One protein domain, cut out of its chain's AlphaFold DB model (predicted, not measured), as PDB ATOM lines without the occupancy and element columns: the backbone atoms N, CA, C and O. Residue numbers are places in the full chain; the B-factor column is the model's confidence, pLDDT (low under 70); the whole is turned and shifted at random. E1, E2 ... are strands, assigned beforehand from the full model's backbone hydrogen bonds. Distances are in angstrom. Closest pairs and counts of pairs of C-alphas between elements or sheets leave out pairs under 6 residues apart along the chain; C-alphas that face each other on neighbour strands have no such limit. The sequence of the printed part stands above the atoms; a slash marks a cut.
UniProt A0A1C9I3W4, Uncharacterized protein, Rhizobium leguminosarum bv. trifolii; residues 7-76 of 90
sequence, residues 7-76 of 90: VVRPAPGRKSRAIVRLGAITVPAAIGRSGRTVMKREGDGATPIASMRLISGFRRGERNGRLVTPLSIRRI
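What this domain is: This is residues 7 to 76 of the 90 residues of an uncharacterized protein of Rhizobium leguminosarum bv. trifolii (UniProt A0A1C9I3W4). A slab of three antiparallel strands, E1, E2 and E3, has a small parallel pair, E4 and E5, at one end, and a second small parallel pair, E6 and E7, is set off from both as a separate lobe with a long loop, residues 60 to 71. The two lobes are joined by the stretch between E5 and E6, and there is open space between them. The printed part has 70 residues with no named helix and seven strands in the order E1 to E7; the sheet E1 - E2 - E3 is antiparallel and the two pairs are parallel. The class is all strand, although strands hold 30 of the 70 printed residues, under half. The whole is loose, with a radius of gyration of the C-alphas of 14.6 A, and spans 37 by 29 by 23 A.

Where its parts are: In the largest sheet, E2 is residues 17 to 22, 16.9 A from first to last C-alpha, and E3 is residues 25 to 30, 16.1 A. E1 is residues 7 to 10, 10.2 A, and C-alpha 7 is at (190.347, 199.801, 201.726). E4 is residues 35 to 37, 7.0 A, and E5 is residues 46 to 48, 6.4 A. E6 is residues 56 to 59, 10.3 A, with C-alpha 56 at (183.716, 195.453, 216.876). E7 is residues 72 to 75, 10.2 A, and C-alpha 75 is at (176.467, 186.993, 218.241).

How they stand to each other: E1, E2 and E3 form a meander, each strand the antiparallel neighbour of the one before; E1 and E3 are edge strands. E1 and E2 are a hairpin at 160 degrees, with N 9 and O 19 at 2.9 A and N 19 and O 9 at 2.8 A, within hydrogen-bond range. E2 and E3 are a hairpin at 152 degrees, with N 29 and O 18 at 2.8 A. The closest C-alphas of E2 and E4 are those of Arg 17 and Gly 35, 7.8 A apart. E1 and E4 are only just apart, their closest C-alphas 8.1 A from each other. E4 and E5 are parallel at 45 degrees, with N 47 and O 35 at 2.8 A. E5 and E6 are apart, and so are E3 and E6. E6 and E7 are parallel at 28 degrees, with N 59 and O 74 at 2.8 A; C-alphas 57 and 73 face each other at 4.7 A.

The domain as a whole: The two C-alphas farthest apart are those of Met 39 and Asn 64, 39.9 A. The printed part has no cut. The link from E6 to E7, 12 residues, is long; those from E2 to E3 and from E3 to E4 are tight. Mean pLDDT of the printed part is 92.0, and residues 62 to 64 are under 70.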
ATOM      1  N   VAL A   7     190.413 198.687 202.674       97.25
ATOM      2  CA  VAL A   7     190.347 199.801 201.726       97.25
ATOM      3  C   VAL A   7     189.086 199.662 200.889       97.25
ATOM      4  O   VAL A   7     188.885 198.639 200.240       97.25
ATOM      5  N   VAL A   8     188.262 200.709 200.864       97.50
ATOM      6  CA  VAL A   8     187.049 200.777 200.040       97.50
ATOM      7  C   VAL A   8     187.240 201.841 198.965       97.50
ATOM      8  O   VAL A   8     187.445 203.017 199.274       97.50
ATOM      9  N   ARG A   9     187.192 201.442 197.692       96.88
ATOM     10  CA  ARG A   9     187.305 202.349 196.535       96.88
ATOM     11  C   ARG A   9     186.037 202.276 195.688       96.88
ATOM     12  O   ARG A   9     185.433 201.211 195.631       96.88
ATOM     13  N   PRO A  10     185.614 203.365 195.030       97.12
ATOM     14  CA  PRO A  10     184.465 203.319 194.139       97.12
ATOM     15  C   PRO A  10     184.803 202.422 192.947       97.12
ATOM     16  O   PRO A  10     185.923 202.460 192.436       97.12
ATOM     17  N   ALA A  11     183.842 201.609 192.526       96.94
ATOM     18  CA  ALA A  11     183.946 200.888 191.269       96.94
ATOM     19  C   ALA A  11     183.594 201.847 190.116       96.94
ATOM     20  O   ALA A  11     182.796 202.770 190.314       96.94
ATOM     21  N   PRO A  12     184.157 201.656 188.913       94.25
ATOM     22  CA  PRO A  12     183.780 202.454 187.753       94.25
ATOM     23  C   PRO A  12     182.300 202.255 187.377       94.25
ATOM     24  O   PRO A  12     181.687 201.219 187.645       94.25
ATOM     25  N   GLY A  13     181.713 203.268 186.739       93.62
ATOM     26  CA  GLY A  13     180.357 203.224 186.184       93.62
ATOM     27  C   GLY A  13     179.244 203.535 187.189       93.62
ATOM     28  O   GLY A  13     178.584 204.563 187.077       93.62
ATOM     29  N   ARG A  14     178.995 202.659 188.172       94.50
ATOM     30  CA  ARG A  14     177.850 202.812 189.098       94.50
ATOM     31  C   ARG A  14     178.280 203.403 190.438       94.50
ATOM     32  O   ARG A  14     178.960 202.737 191.212       94.50
ATOM     33  N   LYS A  15     177.780 204.600 190.775       95.31
ATOM     34  CA  LYS A  15     178.121 205.308 192.028       95.31
ATOM     35  C   LYS A  15     177.830 204.526 193.317       95.31
ATOM     36  O   LYS A  15     178.490 204.765 194.318       95.31
ATOM     37  N   SER A  16     176.880 203.589 193.293       97.06
ATOM     38  CA  SER A  16     176.523 202.719 194.425       97.06
ATOM     39  C   SER A  16     177.361 201.433 194.514       97.06
ATOM     40  O   SER A  16     177.056 200.540 195.305       97.06
ATOM     41  N   ARG A  17     178.414 201.299 193.697       98.06
ATOM     42  CA  ARG A  17     179.313 200.140 193.680       98.06
ATOM     43  C   ARG A  17     180.715 200.522 194.136       98.06
ATOM     44  O   ARG A  17     181.216 201.613 193.863       98.06
ATOM     45  N   ALA A  18     181.358 199.584 194.811       98.25
ATOM     46  CA  ALA A  18     182.709 199.715 195.323       98.25
ATOM     47  C   ALA A  18     183.500 198.416 195.147       98.25
ATOM     48  O   ALA A  18     182.948 197.354 194.860       98.25
ATOM     49  N   ILE A  19     184.806 198.527 195.350       98.25
ATOM     50  CA  ILE A  19     185.752 197.428 195.482       98.25
ATOM     51  C   ILE A  19     186.326 197.519 196.896       98.25
ATOM     52  O   ILE A  19     186.856 198.563 197.289       98.25
ATOM     53  N   VAL A  20     186.203 196.433 197.656       98.00
ATOM     54  CA  VAL A  20     186.752 196.294 199.010       98.00
ATOM     55  C   VAL A  20     187.995 195.422 198.944       98.00
ATOM     56  O   VAL A  20     187.966 194.348 198.347       98.00
ATOM     57  N   ARG A  21     189.079 195.876 199.575       97.56
ATOM     58  CA  ARG A  21     190.349 195.151 199.635       97.56
ATOM     59  C   ARG A  21     190.855 195.003 201.066       97.56
ATOM     60  O   ARG A  21     190.877 195.981 201.810       97.56
ATOM     61  N   LEU A  22     191.322 193.803 201.407       94.38
ATOM     62  CA  LEU A  22     192.048 193.478 202.637       94.38
ATOM     63  C   LEU A  22     193.187 192.509 202.295       94.38
ATOM     64  O   LEU A  22     192.957 191.329 202.034       94.38
ATOM     65  N   GLY A  23     194.426 193.004 202.273       92.88
ATOM     66  CA  GLY A  23     195.570 192.208 201.816       92.88
ATOM     67  C   GLY A  23     195.373 191.726 200.375       92.88
ATOM     68  O   GLY A  23     195.096 192.538 199.492       92.88
ATOM     69  N   ALA A  24     195.487 190.414 200.155       94.00
ATOM     70  CA  ALA A  24     195.265 189.780 198.853       94.00
ATOM     71  C   ALA A  24     193.775 189.614 198.486       94.00
ATOM     72  O   ALA A  24     193.453 189.354 197.329       94.00
ATOM     73  N   ILE A  25     192.851 189.776 199.441       95.31
ATOM     74  CA  ILE A  25     191.414 189.623 199.191       95.31
ATOM     75  C   ILE A  25     190.882 190.910 198.568       95.31
ATOM     76  O   ILE A  25     190.979 191.976 199.174       95.31
ATOM     77  N   THR A  26     190.282 190.797 197.383       97.25
ATOM     78  CA  THR A  26     189.586 191.890 196.695       97.25
ATOM     79  C   THR A  26     188.210 191.408 196.260       97.25
ATOM     80  O   THR A  26     188.106 190.408 195.554       97.25
ATOM     81  N   VAL A  27     187.154 192.101 196.685       97.94
ATOM     82  CA  VAL A  27     185.765 191.703 196.415       97.94
ATOM     83  C   VAL A  27     184.908 192.906 196.007       97.94
ATOM     84  O   VAL A  27     185.164 194.028 196.463       97.94
ATOM     85  N   PRO A  28     183.881 192.713 195.158       97.88
ATOM     86  CA  PRO A  28     182.901 193.755 194.880       97.88
ATOM     87  C   PRO A  28     182.053 194.045 196.124       97.88
ATOM     88  O   PRO A  28     181.761 193.156 196.921       97.88
ATOM     89  N   ALA A  29     181.613 195.292 196.265       97.25
ATOM     90  CA  ALA A  29     180.754 195.729 197.356       97.25
ATOM     91  C   ALA A  29     179.686 196.716 196.880       97.25
ATOM     92  O   ALA A  29     179.825 197.383 195.848       97.25
ATOM     93  N   ALA A  30     178.612 196.812 197.656       96.69
ATOM     94  CA  ALA A  30     177.670 197.916 197.571       96.69
ATOM     95  C   ALA A  30     178.089 199.019 198.550       96.69
ATOM     96  O   ALA A  30     178.598 198.744 199.636       96.69
ATOM     97  N   ILE A  31     177.864 200.261 198.148       96.62
ATOM     98  CA  ILE A  31     177.948 201.450 198.997       96.62
ATOM     99  C   ILE A  31     176.636 202.221 198.875       96.62
ATOM    100  O   ILE A  31     175.756 201.834 198.102       96.62
ATOM    101  N   GLY A  32     176.498 203.297 199.646       94.88
ATOM    102  CA  GLY A  32     175.286 204.102 199.680       94.88
ATOM    103  C   GLY A  32     174.754 204.433 198.280       94.88
ATOM    104  O   GLY A  32     175.517 204.729 197.357       94.88
ATOM    105  N   ARG A  33     173.427 204.393 198.114       94.81
ATOM    106  CA  ARG A  33     172.727 204.698 196.851       94.81
ATOM    107  C   ARG A  33     173.130 206.044 196.236       94.81
ATOM    108  O   ARG A  33     173.157 206.176 195.013       94.81
ATOM    109  N   SER A  34     173.484 207.019 197.069       95.25
ATOM    110  CA  SER A  34     173.926 208.356 196.658       95.25
ATOM    111  C   SER A  34     175.428 208.434 196.357       95.25
ATOM    112  O   SER A  34     175.905 209.466 195.901       95.25
ATOM    113  N   GLY A  35     176.171 207.341 196.538       96.00
ATOM    114  CA  GLY A  35     177.607 207.259 196.315       96.00
ATOM    115  C   GLY A  35     178.412 207.563 197.571       96.00
ATOM    116  O   GLY A  35     178.143 207.006 198.634       96.00
ATOM    117  N   ARG A  36     179.437 208.411 197.441       96.69
ATOM    118  CA  ARG A  36     180.374 208.752 198.520       96.69
ATOM    119  C   ARG A  36     180.374 210.254 198.780       96.69
ATOM    120  O   ARG A  36     180.266 211.022 197.831       96.69
ATOM    121  N   THR A  37     180.549 210.669 200.030       97.06
ATOM    122  CA  THR A  37     180.625 212.095 200.393       97.06
ATOM    123  C   THR A  37     181.586 212.330 201.554       97.06
ATOM    124  O   THR A  37     181.719 211.479 202.433       97.06
ATOM    125  N   VAL A  38     182.245 213.490 201.574       97.44
ATOM    126  CA  VAL A  38     182.960 213.990 202.764       97.44
ATOM    127  C   VAL A  38     182.005 214.669 203.756       97.44
ATOM    128  O   VAL A  38     182.282 214.698 204.947       97.44
ATOM    129  N   MET A  39     180.842 215.139 203.289       97.31
ATOM    130  CA  MET A  39     179.816 215.826 204.086       97.31
ATOM    131  C   MET A  39     178.633 214.890 204.387       97.31
ATOM    132  O   MET A  39     177.506 215.154 203.968       97.31
ATOM    133  N   LYS A  40     178.894 213.751 205.045       95.06
ATOM    134  CA  LYS A  40     177.875 212.728 205.358       95.06
ATOM    135  C   LYS A  40     176.835 213.278 206.339       95.06
ATOM    136  O   LYS A  40     177.199 213.843 207.365       95.06
ATOM    137  N   ARG A  41     175.551 213.041 206.060       95.12
ATOM    138  CA  ARG A  41     174.410 213.360 206.941       95.12
ATOM    139  C   ARG A  41     173.503 212.151 207.120       95.12
ATOM    140  O   ARG A  41     173.518 211.243 206.294       95.12
ATOM    141  N   GLU A  42     172.717 212.095 208.186       90.69
ATOM    142  CA  GLU A  42     171.714 211.036 208.338       90.69
ATOM    143  C   GLU A  42     170.688 211.084 207.186       90.69
ATOM    144  O   GLU A  42     170.353 212.156 206.691       90.69
ATOM    145  N   GLY A  43     170.273 209.918 206.677       89.19
ATOM    146  CA  GLY A  43     169.302 209.815 205.575       89.19
ATOM    147  C   GLY A  43     169.809 210.135 204.157       89.19
ATOM    148  O   GLY A  43     169.135 209.798 203.187       89.19
ATOM    149  N   ASP A  44     171.009 210.700 203.982       93.69
ATOM    150  CA  ASP A  44     171.529 211.086 202.651       93.69
ATOM    151  C   ASP A  44     171.816 209.903 201.700       93.69
ATOM    152  O   ASP A  44     172.033 210.080 200.497       93.69
ATOM    153  N   GLY A  45     171.832 208.680 202.235       93.50
ATOM    154  CA  GLY A  45     172.118 207.457 201.500       93.50
ATOM    155  C   GLY A  45     173.529 207.395 200.908       93.50
ATOM    156  O   GLY A  45     173.723 206.657 199.946       93.50
ATOM    157  N   ALA A  46     174.498 208.159 201.416       96.06
ATOM    158  CA  ALA A  46     175.887 208.147 200.961       96.06
ATOM    159  C   ALA A  46     176.801 207.380 201.932       96.06
ATOM    160  O   ALA A  46     176.549 207.306 203.130       96.06
ATOM    161  N   THR A  47     177.900 206.817 201.433       95.94
ATOM    162  CA  THR A  47     178.976 206.258 202.264       95.94
ATOM    163  C   THR A  47     180.011 207.349 202.567       95.94
ATOM    164  O   THR A  47     180.447 208.036 201.638       95.94
ATOM    165  N   PRO A  48     180.439 207.539 203.829       97.12
ATOM    166  CA  PRO A  48     181.419 208.568 204.160       97.12
ATOM    167  C   PRO A  48     182.781 208.296 203.505       97.12
ATOM    168  O   PRO A  48     183.236 207.154 203.399       97.12
ATOM    169  N   ILE A  49     183.455 209.361 203.078       97.69
ATOM    170  CA  ILE A  49     184.868 209.348 202.697       97.69
ATOM    171  C   ILE A  49     185.666 209.686 203.953       97.69
ATOM    172  O   ILE A  49     185.841 210.854 204.283       97.69
ATOM    173  N   ALA A  50     186.111 208.656 204.669       95.94
ATOM    174  CA  ALA A  50     186.843 208.815 205.918       95.94
ATOM    175  C   ALA A  50     187.767 207.622 206.187       95.94
ATOM    176  O   ALA A  50     187.538 206.514 205.696       95.94
ATOM    177  N   SER A  51     188.779 207.855 207.020       96.75
ATOM    178  CA  SER A  51     189.538 206.796 207.684       96.75
ATOM    179  C   SER A  51     188.843 206.466 209.001       96.75
ATOM    180  O   SER A  51     188.631 207.354 209.823       96.75
ATOM    181  N   MET A  52     188.461 205.204 209.198       94.81
ATOM    182  CA  MET A  52     187.661 204.777 210.352       94.81
ATOM    183  C   MET A  52     188.290 203.558 211.023       94.81
ATOM    184  O   MET A  52     188.738 202.628 210.351       94.81
ATOM    185  N   ARG A  53     188.297 203.544 212.360       94.12
ATOM    186  CA  ARG A  53     188.742 202.389 213.146       94.12
ATOM    187  C   ARG A  53     187.619 201.357 213.238       94.12
ATOM    188  O   ARG A  53     186.502 201.688 213.624       94.12
ATOM    189  N   LEU A  54     187.933 200.093 212.957       92.38
ATOM    190  CA  LEU A  54     187.048 198.975 213.286       92.38
ATOM    191  C   LEU A  54     187.039 198.772 214.805       92.38
ATOM    192  O   LEU A  54     188.091 198.577 215.414       92.38
ATOM    193  N   ILE A  55     185.855 198.836 215.413       94.12
ATOM    194  CA  ILE A  55     185.689 198.758 216.873       94.12
ATOM    195  C   ILE A  55     185.196 197.386 217.343       94.12
ATOM    196  O   ILE A  55     185.609 196.898 218.389       94.12
ATOM    197  N   SER A  56     184.314 196.753 216.576       93.75
ATOM    198  CA  SER A  56     183.716 195.453 216.876       93.75
ATOM    199  C   SER A  56     183.016 194.914 215.628       93.75
ATOM    200  O   SER A  56     182.988 195.577 214.588       93.75
ATOM    201  N   GLY A  57     182.462 193.711 215.719       91.25
ATOM    202  CA  GLY A  57     181.622 193.143 214.675       91.25
ATOM    203  C   GLY A  57     180.507 192.279 215.241       91.25
ATOM    204  O   GLY A  57     180.507 191.899 216.413       91.25
ATOM    205  N   PHE A  58     179.565 191.937 214.374       90.44
ATOM    206  CA  PHE A  58     178.468 191.041 214.694       90.44
ATOM    207  C   PHE A  58     178.550 189.798 213.820       90.44
ATOM    208  O   PHE A  58     178.855 189.888 212.630       90.44
ATOM    209  N   ARG A  59     178.284 188.628 214.401       87.44
ATOM    210  CA  ARG A  59     178.179 187.371 213.661       87.44
ATOM    211  C   ARG A  59     176.796 186.770 213.807       87.44
ATOM    212  O   ARG A  59     176.241 186.685 214.901       87.44
ATOM    213  N   ARG A  60     176.285 186.300 212.682       83.94
ATOM    214  CA  ARG A  60     175.079 185.493 212.580       83.94
ATOM    215  C   ARG A  60     175.339 184.113 213.228       83.94
ATOM    216  O   ARG A  60     176.438 183.570 213.105       83.94
ATOM    217  N   GLY A  61     174.394 183.616 214.024       77.19
ATOM    218  CA  GLY A  61     174.596 182.517 214.977       77.19
ATOM    219  C   GLY A  61     174.568 181.101 214.392       77.19
ATOM    220  O   GLY A  61     175.025 180.163 215.037       77.19
ATOM    221  N   GLU A  62     174.035 180.959 213.187       68.50
ATOM    222  CA  GLU A  62     173.819 179.717 212.443       68.50
ATOM    223  C   GLU A  62     175.062 179.246 211.671       68.50
ATOM    224  O   GLU A  62     175.096 178.127 211.169       68.50
ATOM    225  N   ARG A  63     176.122 180.064 211.599       65.75
ATOM    226  CA  ARG A  63     177.417 179.630 211.058       65.75
ATOM    227  C   ARG A  63     178.279 179.016 212.160       65.75
ATOM    228  O   ARG A  63     178.824 179.728 213.005       65.75
ATOM    229  N   ASN A  64     178.445 177.697 212.097       60.47
ATOM    230  CA  ASN A  64     179.370 176.955 212.948       60.47
ATOM    231  C   ASN A  64     180.818 177.220 212.502       60.47
ATOM    232  O   ASN A  64     181.161 177.052 211.334       60.47
ATOM    233  N   GLY A  65     181.662 177.683 213.427       70.88
ATOM    234  CA  GLY A  65     183.078 177.959 213.175       70.88
ATOM    235  C   GLY A  65     183.680 178.976 214.147       70.88
ATOM    236  O   GLY A  65     183.044 179.967 214.531       70.88
ATOM    237  N   ARG A  66     184.932 178.742 214.558       72.94
ATOM    238  CA  ARG A  66     185.715 179.717 215.325       72.94
ATOM    239  C   ARG A  66     186.217 180.801 214.372       72.94
ATOM    240  O   ARG A  66     187.051 180.528 213.516       72.94
ATOM    241  N   LEU A  67     185.722 182.028 214.528       80.81
ATOM    242  CA  LEU A  67     186.240 183.184 213.799       80.81
ATOM    243  C   LEU A  67     187.466 183.715 214.545       80.81
ATOM    244  O   LEU A  67     187.330 184.276 215.629       80.81
ATOM    245  N   VAL A  68     188.657 183.504 213.988       86.12
ATOM    246  CA  VAL A  68     189.904 184.024 214.562       86.12
ATOM    247  C   VAL A  68     190.073 185.468 214.104       86.12
ATOM    248  O   VAL A  68     190.347 185.729 212.936       86.12
ATOM    249  N   THR A  69     189.856 186.415 215.012       86.44
ATOM    250  CA  THR A  69     189.993 187.851 214.748       86.44
ATOM    251  C   THR A  69     190.340 188.595 216.039       86.44
ATOM    252  O   THR A  69     189.853 188.201 217.098       86.44
ATOM    253  N   PRO A  70     191.153 189.667 215.980       87.06
ATOM    254  CA  PRO A  70     191.403 190.529 217.135       87.06
ATOM    255  C   PRO A  70     190.204 191.430 217.481       87.06
ATOM    256  O   PRO A  70     190.217 192.106 218.508       87.06
ATOM    257  N   LEU A  71     189.176 191.491 216.627       89.81
ATOM    258  CA  LEU A  71     187.984 192.293 216.880       89.81
ATOM    259  C   LEU A  71     187.061 191.601 217.883       89.81
ATOM    260  O   LEU A  71     186.832 190.396 217.814       89.81
ATOM    261  N   SER A  72     186.446 192.388 218.765       92.31
ATOM    262  CA  SER A  72     185.344 191.897 219.594       92.31
ATOM    263  C   SER A  72     184.146 191.559 218.706       92.31
ATOM    264  O   SER A  72     183.561 192.456 218.097       92.31
ATOM    265  N   ILE A  73     183.777 190.277 218.622       91.56
ATOM    266  CA  ILE A  73     182.640 189.811 217.816       91.56
ATOM    267  C   ILE A  73     181.492 189.365 218.719       91.56
ATOM    268  O   ILE A  73     181.647 188.447 219.523       91.56
ATOM    269  N   ARG A  74     180.315 189.971 218.547       89.88
ATOM    270  CA  ARG A  74     179.083 189.603 219.263       89.88
ATOM    271  C   ARG A  74     178.178 188.748 218.381       89.88
ATOM    272  O   ARG A  74     178.077 188.977 217.179       89.88
ATOM    273  N   ARG A  75     177.505 187.751 218.957       89.25
ATOM    274  CA  ARG A  75     176.467 186.993 218.241       89.25
ATOM    275  C   ARG A  75     175.222 187.874 218.099       89.25
ATOM    276  O   ARG A  75     174.788 188.446 219.093       89.25
ATOM    277  N   ILE A  76     174.671 187.973 216.890       88.94
ATOM    278  CA  ILE A  76     173.390 188.651 216.648       88.94
ATOM    279  C   ILE A  76     172.297 187.864 217.373       88.94
ATOM    280  O   ILE A  76     172.222 186.640 217.231       88.94
TER     281      ILE A  76